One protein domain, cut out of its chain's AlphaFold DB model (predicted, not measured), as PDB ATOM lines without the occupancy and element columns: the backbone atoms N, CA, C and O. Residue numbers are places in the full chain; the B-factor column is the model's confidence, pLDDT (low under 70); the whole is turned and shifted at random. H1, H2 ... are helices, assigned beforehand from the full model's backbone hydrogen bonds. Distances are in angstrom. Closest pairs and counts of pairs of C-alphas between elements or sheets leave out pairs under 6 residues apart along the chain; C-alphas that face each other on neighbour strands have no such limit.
ATOM      1  N   MET A 355      10.736  52.987 -38.449       74.25
ATOM      2  CA  MET A 355       9.655  52.144 -38.965       74.25
ATOM      3  C   MET A 355       8.433  52.968 -39.387       74.25
ATOM      4  O   MET A 355       7.859  53.729 -38.595       74.25
ATOM      5  N   THR A 356       7.948  52.719 -40.606       84.56
ATOM      6  CA  THR A 356       6.653  53.243 -41.069       84.56
ATOM      7  C   THR A 356       5.511  52.730 -40.182       84.56
ATOM      8  O   THR A 356       5.639  51.705 -39.508       84.56
ATOM      9  N   ALA A 357       4.360  53.411 -40.184       69.06
ATOM     10  CA  ALA A 357       3.195  52.967 -39.408       69.06
ATOM     11  C   ALA A 357       2.758  51.528 -39.771       69.06
ATOM     12  O   ALA A 357       2.382  50.743 -38.898       69.06
ATOM     13  N   GLU A 358       2.891  51.144 -41.045       72.38
ATOM     14  CA  GLU A 358       2.646  49.776 -41.517       72.38
ATOM     15  C   GLU A 358       3.666  48.778 -40.948       72.38
ATOM     16  O   GLU A 358       3.278  47.717 -40.458       72.38
ATOM     17  N   GLN A 359       4.958  49.123 -40.937       73.12
ATOM     18  CA  GLN A 359       6.008  48.279 -40.356       73.12
ATOM     19  C   GLN A 359       5.827  48.101 -38.845       73.12
ATOM     20  O   GLN A 359       5.898  46.968 -38.372       73.12
ATOM     21  N   ARG A 360       5.494  49.167 -38.101       77.25
ATOM     22  CA  ARG A 360       5.129  49.079 -36.673       77.25
ATOM     23  C   ARG A 360       3.914  48.179 -36.446       77.25
ATOM     24  O   ARG A 360       3.931  47.352 -35.540       77.25
ATOM     25  N   THR A 361       2.895  48.267 -37.301       72.50
ATOM     26  CA  THR A 361       1.709  47.394 -37.226       72.50
ATOM     27  C   THR A 361       2.074  45.923 -37.455       72.50
ATOM     28  O   THR A 361       1.672  45.058 -36.677       72.50
ATOM     29  N   VAL A 362       2.891  45.622 -38.472       74.31
ATOM     30  CA  VAL A 362       3.373  44.256 -38.756       74.31
ATOM     31  C   VAL A 362       4.291  43.733 -37.645       74.31
ATOM     32  O   VAL A 362       4.203  42.559 -37.287       74.31
ATOM     33  N   HIS A 363       5.143  44.583 -37.069       75.19
ATOM     34  CA  HIS A 363       6.025  44.232 -35.957       75.19
ATOM     35  C   HIS A 363       5.223  43.883 -34.694       75.19
ATOM     36  O   HIS A 363       5.389  42.791 -34.151       75.19
ATOM     37  N   ASN A 364       4.264  44.730 -34.308       72.12
ATOM     38  CA  ASN A 364       3.377  44.487 -33.169       72.12
ATOM     39  C   ASN A 364       2.533  43.215 -33.352       72.12
ATOM     40  O   ASN A 364       2.425  42.416 -32.423       72.12
ATOM     41  N   LEU A 365       1.996  42.971 -34.555       72.88
ATOM     42  CA  LEU A 365       1.314  41.711 -34.876       72.88
ATOM     43  C   LEU A 365       2.257  40.504 -34.755       72.88
ATOM     44  O   LEU A 365       1.866  39.475 -34.215       72.88
ATOM     45  N   THR A 366       3.510  40.623 -35.202       74.19
ATOM     46  CA  THR A 366       4.505  39.540 -35.096       74.19
ATOM     47  C   THR A 366       4.833  39.218 -33.633       74.19
ATOM     48  O   THR A 366       4.909  38.042 -33.271       74.19
ATOM     49  N   ILE A 367       4.952  40.234 -32.771       72.12
ATOM     50  CA  ILE A 367       5.116  40.067 -31.318       72.12
ATOM     51  C   ILE A 367       3.891  39.364 -30.718       72.12
ATOM     52  O   ILE A 367       4.040  38.344 -30.047       72.12
ATOM     53  N   GLN A 368       2.677  39.845 -31.007       70.94
ATOM     54  CA  GLN A 368       1.434  39.241 -30.505       70.94
ATOM     55  C   GLN A 368       1.290  37.771 -30.920       70.94
ATOM     56  O   GLN A 368       0.935  36.936 -30.089       70.94
ATOM     57  N   ILE A 369       1.619  37.431 -32.170       74.31
ATOM     58  CA  ILE A 369       1.602  36.042 -32.643       74.31
ATOM     59  C   ILE A 369       2.675  35.203 -31.938       74.31
ATOM     60  O   ILE A 369       2.395  34.066 -31.575       74.31
ATOM     61  N   SER A 370       3.866  35.748 -31.684       70.06
ATOM     62  CA  SER A 370       4.932  35.032 -30.962       70.06
ATOM     63  C   SER A 370       4.520  34.719 -29.514       70.06
ATOM     64  O   SER A 370       4.684  33.592 -29.050       70.06
ATOM     65  N   HIS A 371       3.877  35.668 -28.822       66.94
ATOM     66  CA  HIS A 371       3.262  35.417 -27.513       66.94
ATOM     67  C   HIS A 371       2.121  34.393 -27.579       66.94
ATOM     68  O   HIS A 371       1.955  33.605 -26.649       66.94
ATOM     69  N   LEU A 372       1.335  34.382 -28.661       70.69
ATOM     70  CA  LEU A 372       0.295  33.375 -28.862       70.69
ATOM     71  C   LEU A 372       0.896  31.980 -29.086       70.69
ATOM     72  O   LEU A 372       0.398  31.020 -28.512       70.69
ATOM     73  N   GLN A 373       1.981  31.861 -29.857       70.00
ATOM     74  CA  GLN A 373       2.700  30.598 -30.063       70.00
ATOM     75  C   GLN A 373       3.251  30.043 -28.745       70.00
ATOM     76  O   GLN A 373       3.044  28.868 -28.460       70.00
ATOM     77  N   LEU A 374       3.865  30.885 -27.907       66.56
ATOM     78  CA  LEU A 374       4.319  30.486 -26.569       66.56
ATOM     79  C   LEU A 374       3.159  29.994 -25.687       66.56
ATOM     80  O   LEU A 374       3.291  28.973 -25.018       66.56
ATOM     81  N   LYS A 375       1.998  30.661 -25.731       67.62
ATOM     82  CA  LYS A 375       0.797  30.200 -25.014       67.62
ATOM     83  C   LYS A 375       0.253  28.881 -25.567       67.62
ATOM     84  O   LYS A 375      -0.072  28.003 -24.777       67.62
ATOM     85  N   LEU A 376       0.193  28.708 -26.888       69.94
ATOM     86  CA  LEU A 376      -0.259  27.461 -27.521       69.94
ATOM     87  C   LEU A 376       0.660  26.278 -27.179       69.94
ATOM     88  O   LEU A 376       0.161  25.186 -26.939       69.94
ATOM     89  N   HIS A 377       1.974  26.498 -27.075       73.31
ATOM     90  CA  HIS A 377       2.925  25.478 -26.618       73.31
ATOM     91  C   HIS A 377       2.752  25.070 -25.143       73.31
ATOM     92  O   HIS A 377       3.213  23.999 -24.771       73.31
ATOM     93  N   SER A 378       2.088  25.888 -24.317       69.44
ATOM     94  CA  SER A 378       1.811  25.576 -22.902       69.44
ATOM     95  C   SER A 378       0.476  24.858 -22.652       69.44
ATOM     96  O   SER A 378       0.172  24.515 -21.512       69.44
ATOM     97  N   LEU A 379      -0.345  24.650 -23.689       67.38
ATOM     98  CA  LEU A 379      -1.636  23.968 -23.574       67.38
ATOM     99  C   LEU A 379      -1.478  22.460 -23.788       67.38
ATOM    100  O   LEU A 379      -0.786  22.025 -24.708       67.38
ATOM    101  N   SER A 380      -2.178  21.657 -22.986       80.25
ATOM    102  CA  SER A 380      -2.187  20.201 -23.168       80.25
ATOM    103  C   SER A 380      -2.936  19.789 -24.441       80.25
ATOM    104  O   SER A 380      -3.836  20.497 -24.897       80.25
ATOM    105  N   ASP A 381      -2.636  18.604 -24.986       72.38
ATOM    106  CA  ASP A 381      -3.279  18.066 -26.201       72.38
ATOM    107  C   ASP A 381      -4.825  18.076 -26.121       72.38
ATOM    108  O   ASP A 381      -5.511  18.304 -27.121       72.38
ATOM    109  N   LEU A 382      -5.385  17.905 -24.916       65.69
ATOM    110  CA  LEU A 382      -6.827  17.970 -24.652       65.69
ATOM    111  C   LEU A 382      -7.380  19.407 -24.734       65.69
ATOM    112  O   LEU A 382      -8.440  19.630 -25.320       65.69
ATOM    113  N   GLN A 383      -6.662  20.386 -24.176       73.31
ATOM    114  CA  GLN A 383      -7.017  21.809 -24.263       73.31
ATOM    115  C   GLN A 383      -6.861  22.326 -25.700       73.31
ATOM    116  O   GLN A 383      -7.729  23.036 -26.206       73.31
ATOM    117  N   MET A 384      -5.803  21.902 -26.392       65.56
ATOM    118  CA  MET A 384      -5.553  22.210 -27.801       65.56
ATOM    119  C   MET A 384      -6.651  21.663 -28.719       65.56
ATOM    120  O   MET A 384      -7.097  22.370 -29.623       65.56
ATOM    121  N   ALA A 385      -7.149  20.448 -28.462       70.50
ATOM    122  CA  ALA A 385      -8.289  19.889 -29.189       70.50
ATOM    123  C   ALA A 385      -9.582  20.699 -28.974       70.50
ATOM    124  O   ALA A 385     -10.329  20.914 -29.928       70.50
ATOM    125  N   ALA A 386      -9.827  21.199 -27.756       71.44
ATOM    126  CA  ALA A 386     -10.966  22.074 -27.457       71.44
ATOM    127  C   ALA A 386     -10.861  23.462 -28.131       71.44
ATOM    128  O   ALA A 386     -11.878  24.102 -28.393       71.44
ATOM    129  N   CYS A 387      -9.647  23.913 -28.458       73.50
ATOM    130  CA  CYS A 387      -9.384  25.184 -29.138       73.50
ATOM    131  C   CYS A 387      -9.331  25.095 -30.678       73.50
ATOM    132  O   CYS A 387      -9.022  26.111 -31.311       73.50
ATOM    133  N   SER A 388      -9.648  23.953 -31.317       77.62
ATOM    134  CA  SER A 388      -9.481  23.784 -32.780       77.62
ATOM    135  C   SER A 388     -10.142  24.878 -33.614       77.62
ATOM    136  O   SER A 388      -9.570  25.365 -34.588       77.62
ATOM    137  N   ASP A 389     -11.324  25.309 -33.190       74.75
ATOM    138  CA  ASP A 389     -12.161  26.222 -33.963       74.75
ATOM    139  C   ASP A 389     -11.667  27.676 -33.814       74.75
ATOM    140  O   ASP A 389     -11.758  28.479 -34.743       74.75
ATOM    141  N   GLN A 390     -11.035  27.998 -32.677       75.25
ATOM    142  CA  GLN A 390     -10.360  29.281 -32.452       75.25
ATOM    143  C   GLN A 390      -9.090  29.407 -33.306       75.25
ATOM    144  O   GLN A 390      -8.820  30.480 -33.847       75.25
ATOM    145  N   VAL A 391      -8.339  28.313 -33.477       75.25
ATOM    146  CA  VAL A 391      -7.169  28.284 -34.368       75.25
ATOM    147  C   VAL A 391      -7.591  28.438 -35.833       75.25
ATOM    148  O   VAL A 391      -6.963  29.207 -36.559       75.25
ATOM    149  N   GLY A 392      -8.693  27.807 -36.257       79.44
ATOM    150  CA  GLY A 392      -9.267  28.013 -37.594       79.44
ATOM    151  C   GLY A 392      -9.608  29.483 -37.876       79.44
ATOM    152  O   GLY A 392      -9.162  30.046 -38.878       79.44
ATOM    153  N   MET A 393     -10.302  30.153 -36.947       77.38
ATOM    154  CA  MET A 393     -10.596  31.590 -37.062       77.38
ATOM    155  C   MET A 393      -9.332  32.465 -37.105       77.38
ATOM    156  O   MET A 393      -9.305  33.475 -37.811       77.38
ATOM    157  N   LEU A 394      -8.274  32.092 -36.377       75.50
ATOM    158  CA  LEU A 394      -6.994  32.803 -36.408       75.50
ATOM    159  C   LEU A 394      -6.318  32.698 -37.784       75.50
ATOM    160  O   LEU A 394      -5.826  33.709 -38.289       75.50
ATOM    161  N   VAL A 395      -6.324  31.511 -38.406       77.94
ATOM    162  CA  VAL A 395      -5.797  31.301 -39.767       77.94
ATOM    163  C   VAL A 395      -6.534  32.182 -40.767       77.94
ATOM    164  O   VAL A 395      -5.890  32.921 -41.513       77.94
ATOM    165  N   GLU A 396      -7.869  32.194 -40.735       80.12
ATOM    166  CA  GLU A 396      -8.655  33.081 -41.598       80.12
ATOM    167  C   GLU A 396      -8.315  34.560 -41.378       80.12
ATOM    168  O   GLU A 396      -8.195  35.320 -42.341       80.12
ATOM    169  N   HIS A 397      -8.136  34.997 -40.128       78.31
ATOM    170  CA  HIS A 397      -7.793  36.388 -39.836       78.31
ATOM    171  C   HIS A 397      -6.397  36.744 -40.378       78.31
ATOM    172  O   HIS A 397      -6.229  37.794 -41.005       78.31
ATOM    173  N   LEU A 398      -5.410  35.856 -40.227       75.94
ATOM    174  CA  LEU A 398      -4.068  36.027 -40.796       75.94
ATOM    175  C   LEU A 398      -4.096  36.062 -42.331       75.94
ATOM    176  O   LEU A 398      -3.465  36.939 -42.925       75.94
ATOM    177  N   GLN A 399      -4.879  35.196 -42.977       81.12
ATOM    178  CA  GLN A 399      -5.080  35.212 -44.429       81.12
ATOM    179  C   GLN A 399      -5.744  36.521 -44.898       81.12
ATOM    180  O   GLN A 399      -5.271  37.142 -45.853       81.12
ATOM    181  N   ARG A 400      -6.777  37.014 -44.198       82.50
ATOM    182  CA  ARG A 400      -7.426  38.312 -44.489       82.50
ATOM    183  C   ARG A 400      -6.461  39.490 -44.311       82.50
ATOM    184  O   ARG A 400      -6.433  40.382 -45.158       82.50
ATOM    185  N   LEU A 401      -5.628  39.487 -43.266       74.88
ATOM    186  CA  LEU A 401      -4.573  40.491 -43.060       74.88
ATOM    187  C   LEU A 401      -3.529  40.442 -44.186       74.88
ATOM    188  O   LEU A 401      -3.190  41.479 -44.758       74.88
ATOM    189  N   ARG A 402      -3.068  39.245 -44.565       78.81
ATOM    190  CA  ARG A 402      -2.117  39.040 -45.666       78.81
ATOM    191  C   ARG A 402      -2.671  39.535 -47.004       78.81
ATOM    192  O   ARG A 402      -1.941  40.196 -47.742       78.81
ATOM    193  N   GLN A 403      -3.948  39.274 -47.296       80.06
ATOM    194  CA  GLN A 403      -4.637  39.811 -48.474       80.06
ATOM    195  C   GLN A 403      -4.733  41.343 -48.426       80.06
ATOM    196  O   GLN A 403      -4.356  42.002 -49.395       80.06
ATOM    197  N   LYS A 404      -5.177  41.916 -47.296       77.12
ATOM    198  CA  LYS A 404      -5.380  43.366 -47.126       77.12
ATOM    199  C   LYS A 404      -4.088  44.168 -47.284       77.12
ATOM    200  O   LYS A 404      -4.079  45.167 -47.994       77.12
ATOM    201  N   PHE A 405      -2.999  43.721 -46.660       72.00
ATOM    202  CA  PHE A 405      -1.714  44.431 -46.656       72.00
ATOM    203  C   PHE A 405      -0.750  43.986 -47.768       72.00
ATOM    204  O   PHE A 405       0.384  44.453 -47.815       72.00
ATOM    205  N   ARG A 406      -1.153  43.043 -48.640       74.62
ATOM    206  CA  ARG A 406      -0.267  42.346 -49.604       74.62
ATOM    207  C   ARG A 406       1.040  41.848 -48.962       74.62
ATOM    208  O   ARG A 406       2.082  41.781 -49.616       74.62
ATOM    209  N   ALA A 407       0.992  41.525 -47.671       58.84
ATOM    210  CA  ALA A 407       2.177  41.416 -46.838       58.84
ATOM    211  C   ALA A 407       2.993  40.170 -47.208       58.84
ATOM    212  O   ALA A 407       2.683  39.054 -46.792       58.84
ATOM    213  N   GLN A 408       4.091  40.359 -47.945       60.78
ATOM    214  CA  GLN A 408       5.063  39.301 -48.252       60.78
ATOM    215  C   GLN A 408       6.022  39.014 -47.082       60.78
ATOM    216  O   GLN A 408       7.147  38.557 -47.287       60.78
ATOM    217  N   SER A 409       5.603  39.280 -45.838       75.31
ATOM    218  CA  SER A 409       6.407  38.944 -44.664       75.31
ATOM    219  C   SER A 409       6.598  37.430 -44.605       75.31
ATOM    220  O   SER A 409       5.648  36.677 -44.377       75.31
ATOM    221  N   LYS A 410       7.845  36.982 -44.794       75.31
ATOM    222  CA  LYS A 410       8.224  35.560 -44.735       75.31
ATOM    223  C   LYS A 410       7.799  34.911 -43.411       75.31
ATOM    224  O   LYS A 410       7.492  33.724 -43.398       75.31
ATOM    225  N   HIS A 411       7.739  35.691 -42.329       68.88
ATOM    226  CA  HIS A 411       7.273  35.238 -41.019       68.88
ATOM    227  C   HIS A 411       5.773  34.931 -41.022       68.88
ATOM    228  O   HIS A 411       5.400  33.828 -40.638       68.88
ATOM    229  N   VAL A 412       4.928  35.837 -41.534       72.62
ATOM    230  CA  VAL A 412       3.471  35.613 -41.629       72.62
ATOM    231  C   VAL A 412       3.174  34.374 -42.478       72.62
ATOM    232  O   VAL A 412       2.416  33.516 -42.047       72.62
ATOM    233  N   ILE A 413       3.859  34.215 -43.618       79.25
ATOM    234  CA  ILE A 413       3.713  33.035 -44.492       79.25
ATOM    235  C   ILE A 413       4.163  31.739 -43.789       79.25
ATOM    236  O   ILE A 413       3.577  30.680 -44.009       79.25
ATOM    237  N   LYS A 414       5.208  31.790 -42.950       80.06
ATOM    238  CA  LYS A 414       5.666  30.629 -42.168       80.06
ATOM    239  C   LYS A 414       4.641  30.241 -41.098       80.06
ATOM    240  O   LYS A 414       4.332  29.061 -40.976       80.06
ATOM    241  N   ILE A 415       4.107  31.223 -40.374       75.44
ATOM    242  CA  ILE A 415       3.077  31.046 -39.339       75.44
ATOM    243  C   ILE A 415       1.797  30.466 -39.950       75.44
ATOM    244  O   ILE A 415       1.285  29.470 -39.454       75.44
ATOM    245  N   GLU A 416       1.317  31.053 -41.047       82.06
ATOM    246  CA  GLU A 416       0.142  30.601 -41.804       82.06
ATOM    247  C   GLU A 416       0.270  29.115 -42.163       82.06
ATOM    248  O   GLU A 416      -0.568  28.319 -41.755       82.06
ATOM    249  N   LYS A 417       1.394  28.706 -42.769       83.69
ATOM    250  CA  LYS A 417       1.668  27.296 -43.093       83.69
ATOM    251  C   LYS A 417       1.747  26.370 -41.877       83.69
ATOM    252  O   LYS A 417       1.358  25.209 -41.980       83.69
ATOM    253  N   GLN A 418       2.280  26.838 -40.746       78.44
ATOM    254  CA  GLN A 418       2.336  26.041 -39.514       78.44
ATOM    255  C   GLN A 418       0.933  25.793 -38.948       78.44
ATOM    256  O   GLN A 418       0.628  24.673 -38.543       78.44
ATOM    257  N   LEU A 419       0.072  26.811 -38.960       79.19
ATOM    258  CA  LEU A 419      -1.307  26.703 -38.485       79.19
ATOM    259  C   LEU A 419      -2.202  25.924 -39.466       79.19
ATOM    260  O   LEU A 419      -3.027  25.133 -39.020       79.19
ATOM    261  N   GLU A 420      -2.006  26.076 -40.781       83.69
ATOM    262  CA  GLU A 420      -2.661  25.261 -41.819       83.69
ATOM    263  C   GLU A 420      -2.320  23.774 -41.658       83.69
ATOM    264  O   GLU A 420      -3.215  22.933 -41.615       83.69
ATOM    265  N   HIS A 421      -1.033  23.442 -41.498       84.44
ATOM    266  CA  HIS A 421      -0.601  22.063 -41.262       84.44
ATOM    267  C   HIS A 421      -1.179  21.491 -39.959       84.44
ATOM    268  O   HIS A 421      -1.629  20.348 -39.937       84.44
ATOM    269  N   TRP A 422      -1.224  22.287 -38.886       82.69
ATOM    270  CA  TRP A 422      -1.837  21.869 -37.625       82.69
ATOM    271  C   TRP A 422      -3.346  21.621 -37.763       82.69
ATOM    272  O   TRP A 422      -3.844  20.606 -37.277       82.69
ATOM    273  N   ALA A 423      -4.072  22.506 -38.453       79.12
ATOM    274  CA  ALA A 423      -5.505  22.352 -38.693       79.12
ATOM    275  C   ALA A 423      -5.809  21.080 -39.501       79.12
ATOM    276  O   ALA A 423      -6.746  20.353 -39.171       79.12
ATOM    277  N   GLU A 424      -4.975  20.767 -40.495       84.00
ATOM    278  CA  GLU A 424      -5.055  19.531 -41.276       84.00
ATOM    279  C   GLU A 424      -4.784  18.279 -40.415       84.00
ATOM    280  O   GLU A 424      -5.545  17.317 -40.470       84.00
ATOM    281  N   VAL A 425      -3.781  18.303 -39.529       80.81
ATOM    282  CA  VAL A 425      -3.533  17.200 -38.576       80.81
ATOM    283  C   VAL A 425      -4.718  16.995 -37.622       80.81
ATOM    284  O   VAL A 425      -5.100  15.856 -37.348       80.81
ATOM    285  N   GLN A 426      -5.348  18.068 -37.132       80.25
ATOM    286  CA  GLN A 426      -6.549  17.947 -36.292       80.25
ATOM    287  C   GLN A 426      -7.765  17.446 -37.075       80.25
ATOM    288  O   GLN A 426      -8.570  16.689 -36.530       80.25
ATOM    289  N   ARG A 427      -7.894  17.822 -38.351       83.12
ATOM    290  CA  ARG A 427      -8.917  17.288 -39.251       83.12
ATOM    291  C   ARG A 427      -8.755  15.778 -39.424       83.12
ATOM    292  O   ARG A 427      -9.701  15.048 -39.149       83.12
ATOM    293  N   GLN A 428      -7.554  15.312 -39.758       84.50
ATOM    294  CA  GLN A 428      -7.248  13.885 -39.903       84.50
ATOM    295  C   GLN A 428      -7.478  13.115 -38.590       84.50
ATOM    296  O   GLN A 428      -8.068  12.037 -38.602       84.50
ATOM    297  N   ARG A 429      -7.126  13.694 -37.427       78.81
ATOM    298  CA  ARG A 429      -7.464  13.126 -36.102       78.81
ATOM    299  C   ARG A 429      -8.980  13.046 -35.842       78.81
ATOM    300  O   ARG A 429      -9.407  12.130 -35.141       78.81
ATOM    301  N   LYS A 430      -9.795  13.984 -36.349       78.62
ATOM    302  CA  LYS A 430     -11.270  13.933 -36.248       78.62
ATOM    303  C   LYS A 430     -11.867  12.890 -37.200       78.62
ATOM    304  O   LYS A 430     -12.777  12.178 -36.790       78.62
ATOM    305  N   GLU A 431     -11.346  12.778 -38.421       82.94
ATOM    306  CA  GLU A 431     -11.793  11.803 -39.426       82.94
ATOM    307  C   GLU A 431     -11.499  10.357 -38.967       82.94
ATOM    308  O   GLU A 431     -12.429   9.558 -38.891       82.94
ATOM    309  N   LEU A 432     -10.280  10.058 -38.490       79.00
ATOM    310  CA  LEU A 432      -9.921   8.740 -37.926       79.00
ATOM    311  C   LEU A 432     -10.833   8.310 -36.760       79.00
ATOM    312  O   LEU A 432     -11.331   7.188 -36.729       79.00
ATOM    313  N   LYS A 433     -11.127   9.226 -35.824       77.56
ATOM    314  CA  LYS A 433     -12.042   8.949 -34.701       77.56
ATOM    315  C   LYS A 433     -13.482   8.670 -35.138       77.56
ATOM    316  O   LYS A 433     -14.230   8.061 -34.375       77.56
ATOM    317  N   HIS A 434     -13.894   9.139 -36.317       77.19
ATOM    318  CA  HIS A 434     -15.229   8.863 -36.836       77.19
ATOM    319  C   HIS A 434     -15.327   7.447 -37.420       77.19
ATOM    320  O   HIS A 434     -16.356   6.796 -37.226       77.19
ATOM    321  N   GLU A 435     -14.265   6.965 -38.073       75.94
ATOM    322  CA  GLU A 435     -14.190   5.613 -38.641       75.94
ATOM    323  C   GLU A 435     -14.167   4.538 -37.542       75.94
ATOM    324  O   GLU A 435     -14.971   3.603 -37.589       75.94
ATOM    325  N   ASP A 436     -13.354   4.719 -36.492       66.81
ATOM    326  CA  ASP A 436     -13.320   3.803 -35.340       66.81
ATOM    327  C   ASP A 436     -14.711   3.658 -34.688       66.81
ATOM    328  O   ASP A 436     -15.161   2.547 -34.398       66.81
TER     329      ASP A 436
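AT A GLANCE: This is residues 355 to 436 of the 692 residues of an uncharacterized protein of Paraphaeosphaeria sporulosa (UniProt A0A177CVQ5). Three long helices run back and forth along one axis, as a loose three-helix arrangement: H3 and H4 pack together as a helical hairpin, and H1 runs along them with few contacts. The short helix H2 sits at the turn from H1 to H3, across the line of H4, and the last residues of H4, 431 to 436, stick out past the rest. The printed part has 82 residues with four named helices, H1, H2, H3 and H4 in chain order, and no named strand; the class is all helix. The whole is loose, with a radius of gyration of the C-alphas of 14.7 A, and its outline is a rod spanning 53 by 25 by 17 A.

HOW THE PARTS SIT: H1, residues 357 to 377, and H2, residues 381 to 386, are close but not clearly touching; their closest C-alphas, those of Leu 376 and Met 384, are 7.5 A apart. They run opposite ways at a steep tilt of 59 degrees. H1 and H3, residues 388 to 405, are near each other, with 7 pairs of C-alphas within 10 A. H2 and H3 meet only through their link. H3 and H4, residues 410 to 436, form a helical hairpin and touch, with the closest C-alphas, those of Val 395 and Glu 416, 6.3 A apart. They run opposite ways at a shallow tilt of 30 degrees. H1 and H4 are close but not clearly touching, the closest C-alphas being those of Thr 366 and Val 412 at 7.7 A. They run the same way at a shallow tilt of 34 degrees, only just short of steep. H2 is close to H4 but not clearly touching, and about perpendicular to it at 89 degrees; the closest C-alphas, those of Ala 385 and Gln 426, are 7.6 A apart. In H1, H2, H3 and H4 every backbone O i to N i+4 pair is within hydrogen-bond range.

IN THESE COORDINATES: H1 begins at C-alpha 357, (3.195, 52.967, -39.408), and is 30.3 A from first to last C-alpha. H2, six residues, measures 8.8 A. H3 begins at C-alpha 388, (-9.481, 23.784, -32.780), and is 26.1 A long. H4, the longest helix with 27 residues, measures 39.5 A and ends at C-alpha 436, (-13.320, 3.803, -35.340).

THE WHOLE: The two C-alphas farthest apart, those of Met 355 and Asp 436, are 53.6 A apart. The printed part has no cut, and the links H1 to H2, H2 to H3 and H3 to H4 are tight. The mean pLDDT of the printed part is 75.3; 13 residues are under 70, among them residues 374 to 376 and residues 407 to 408.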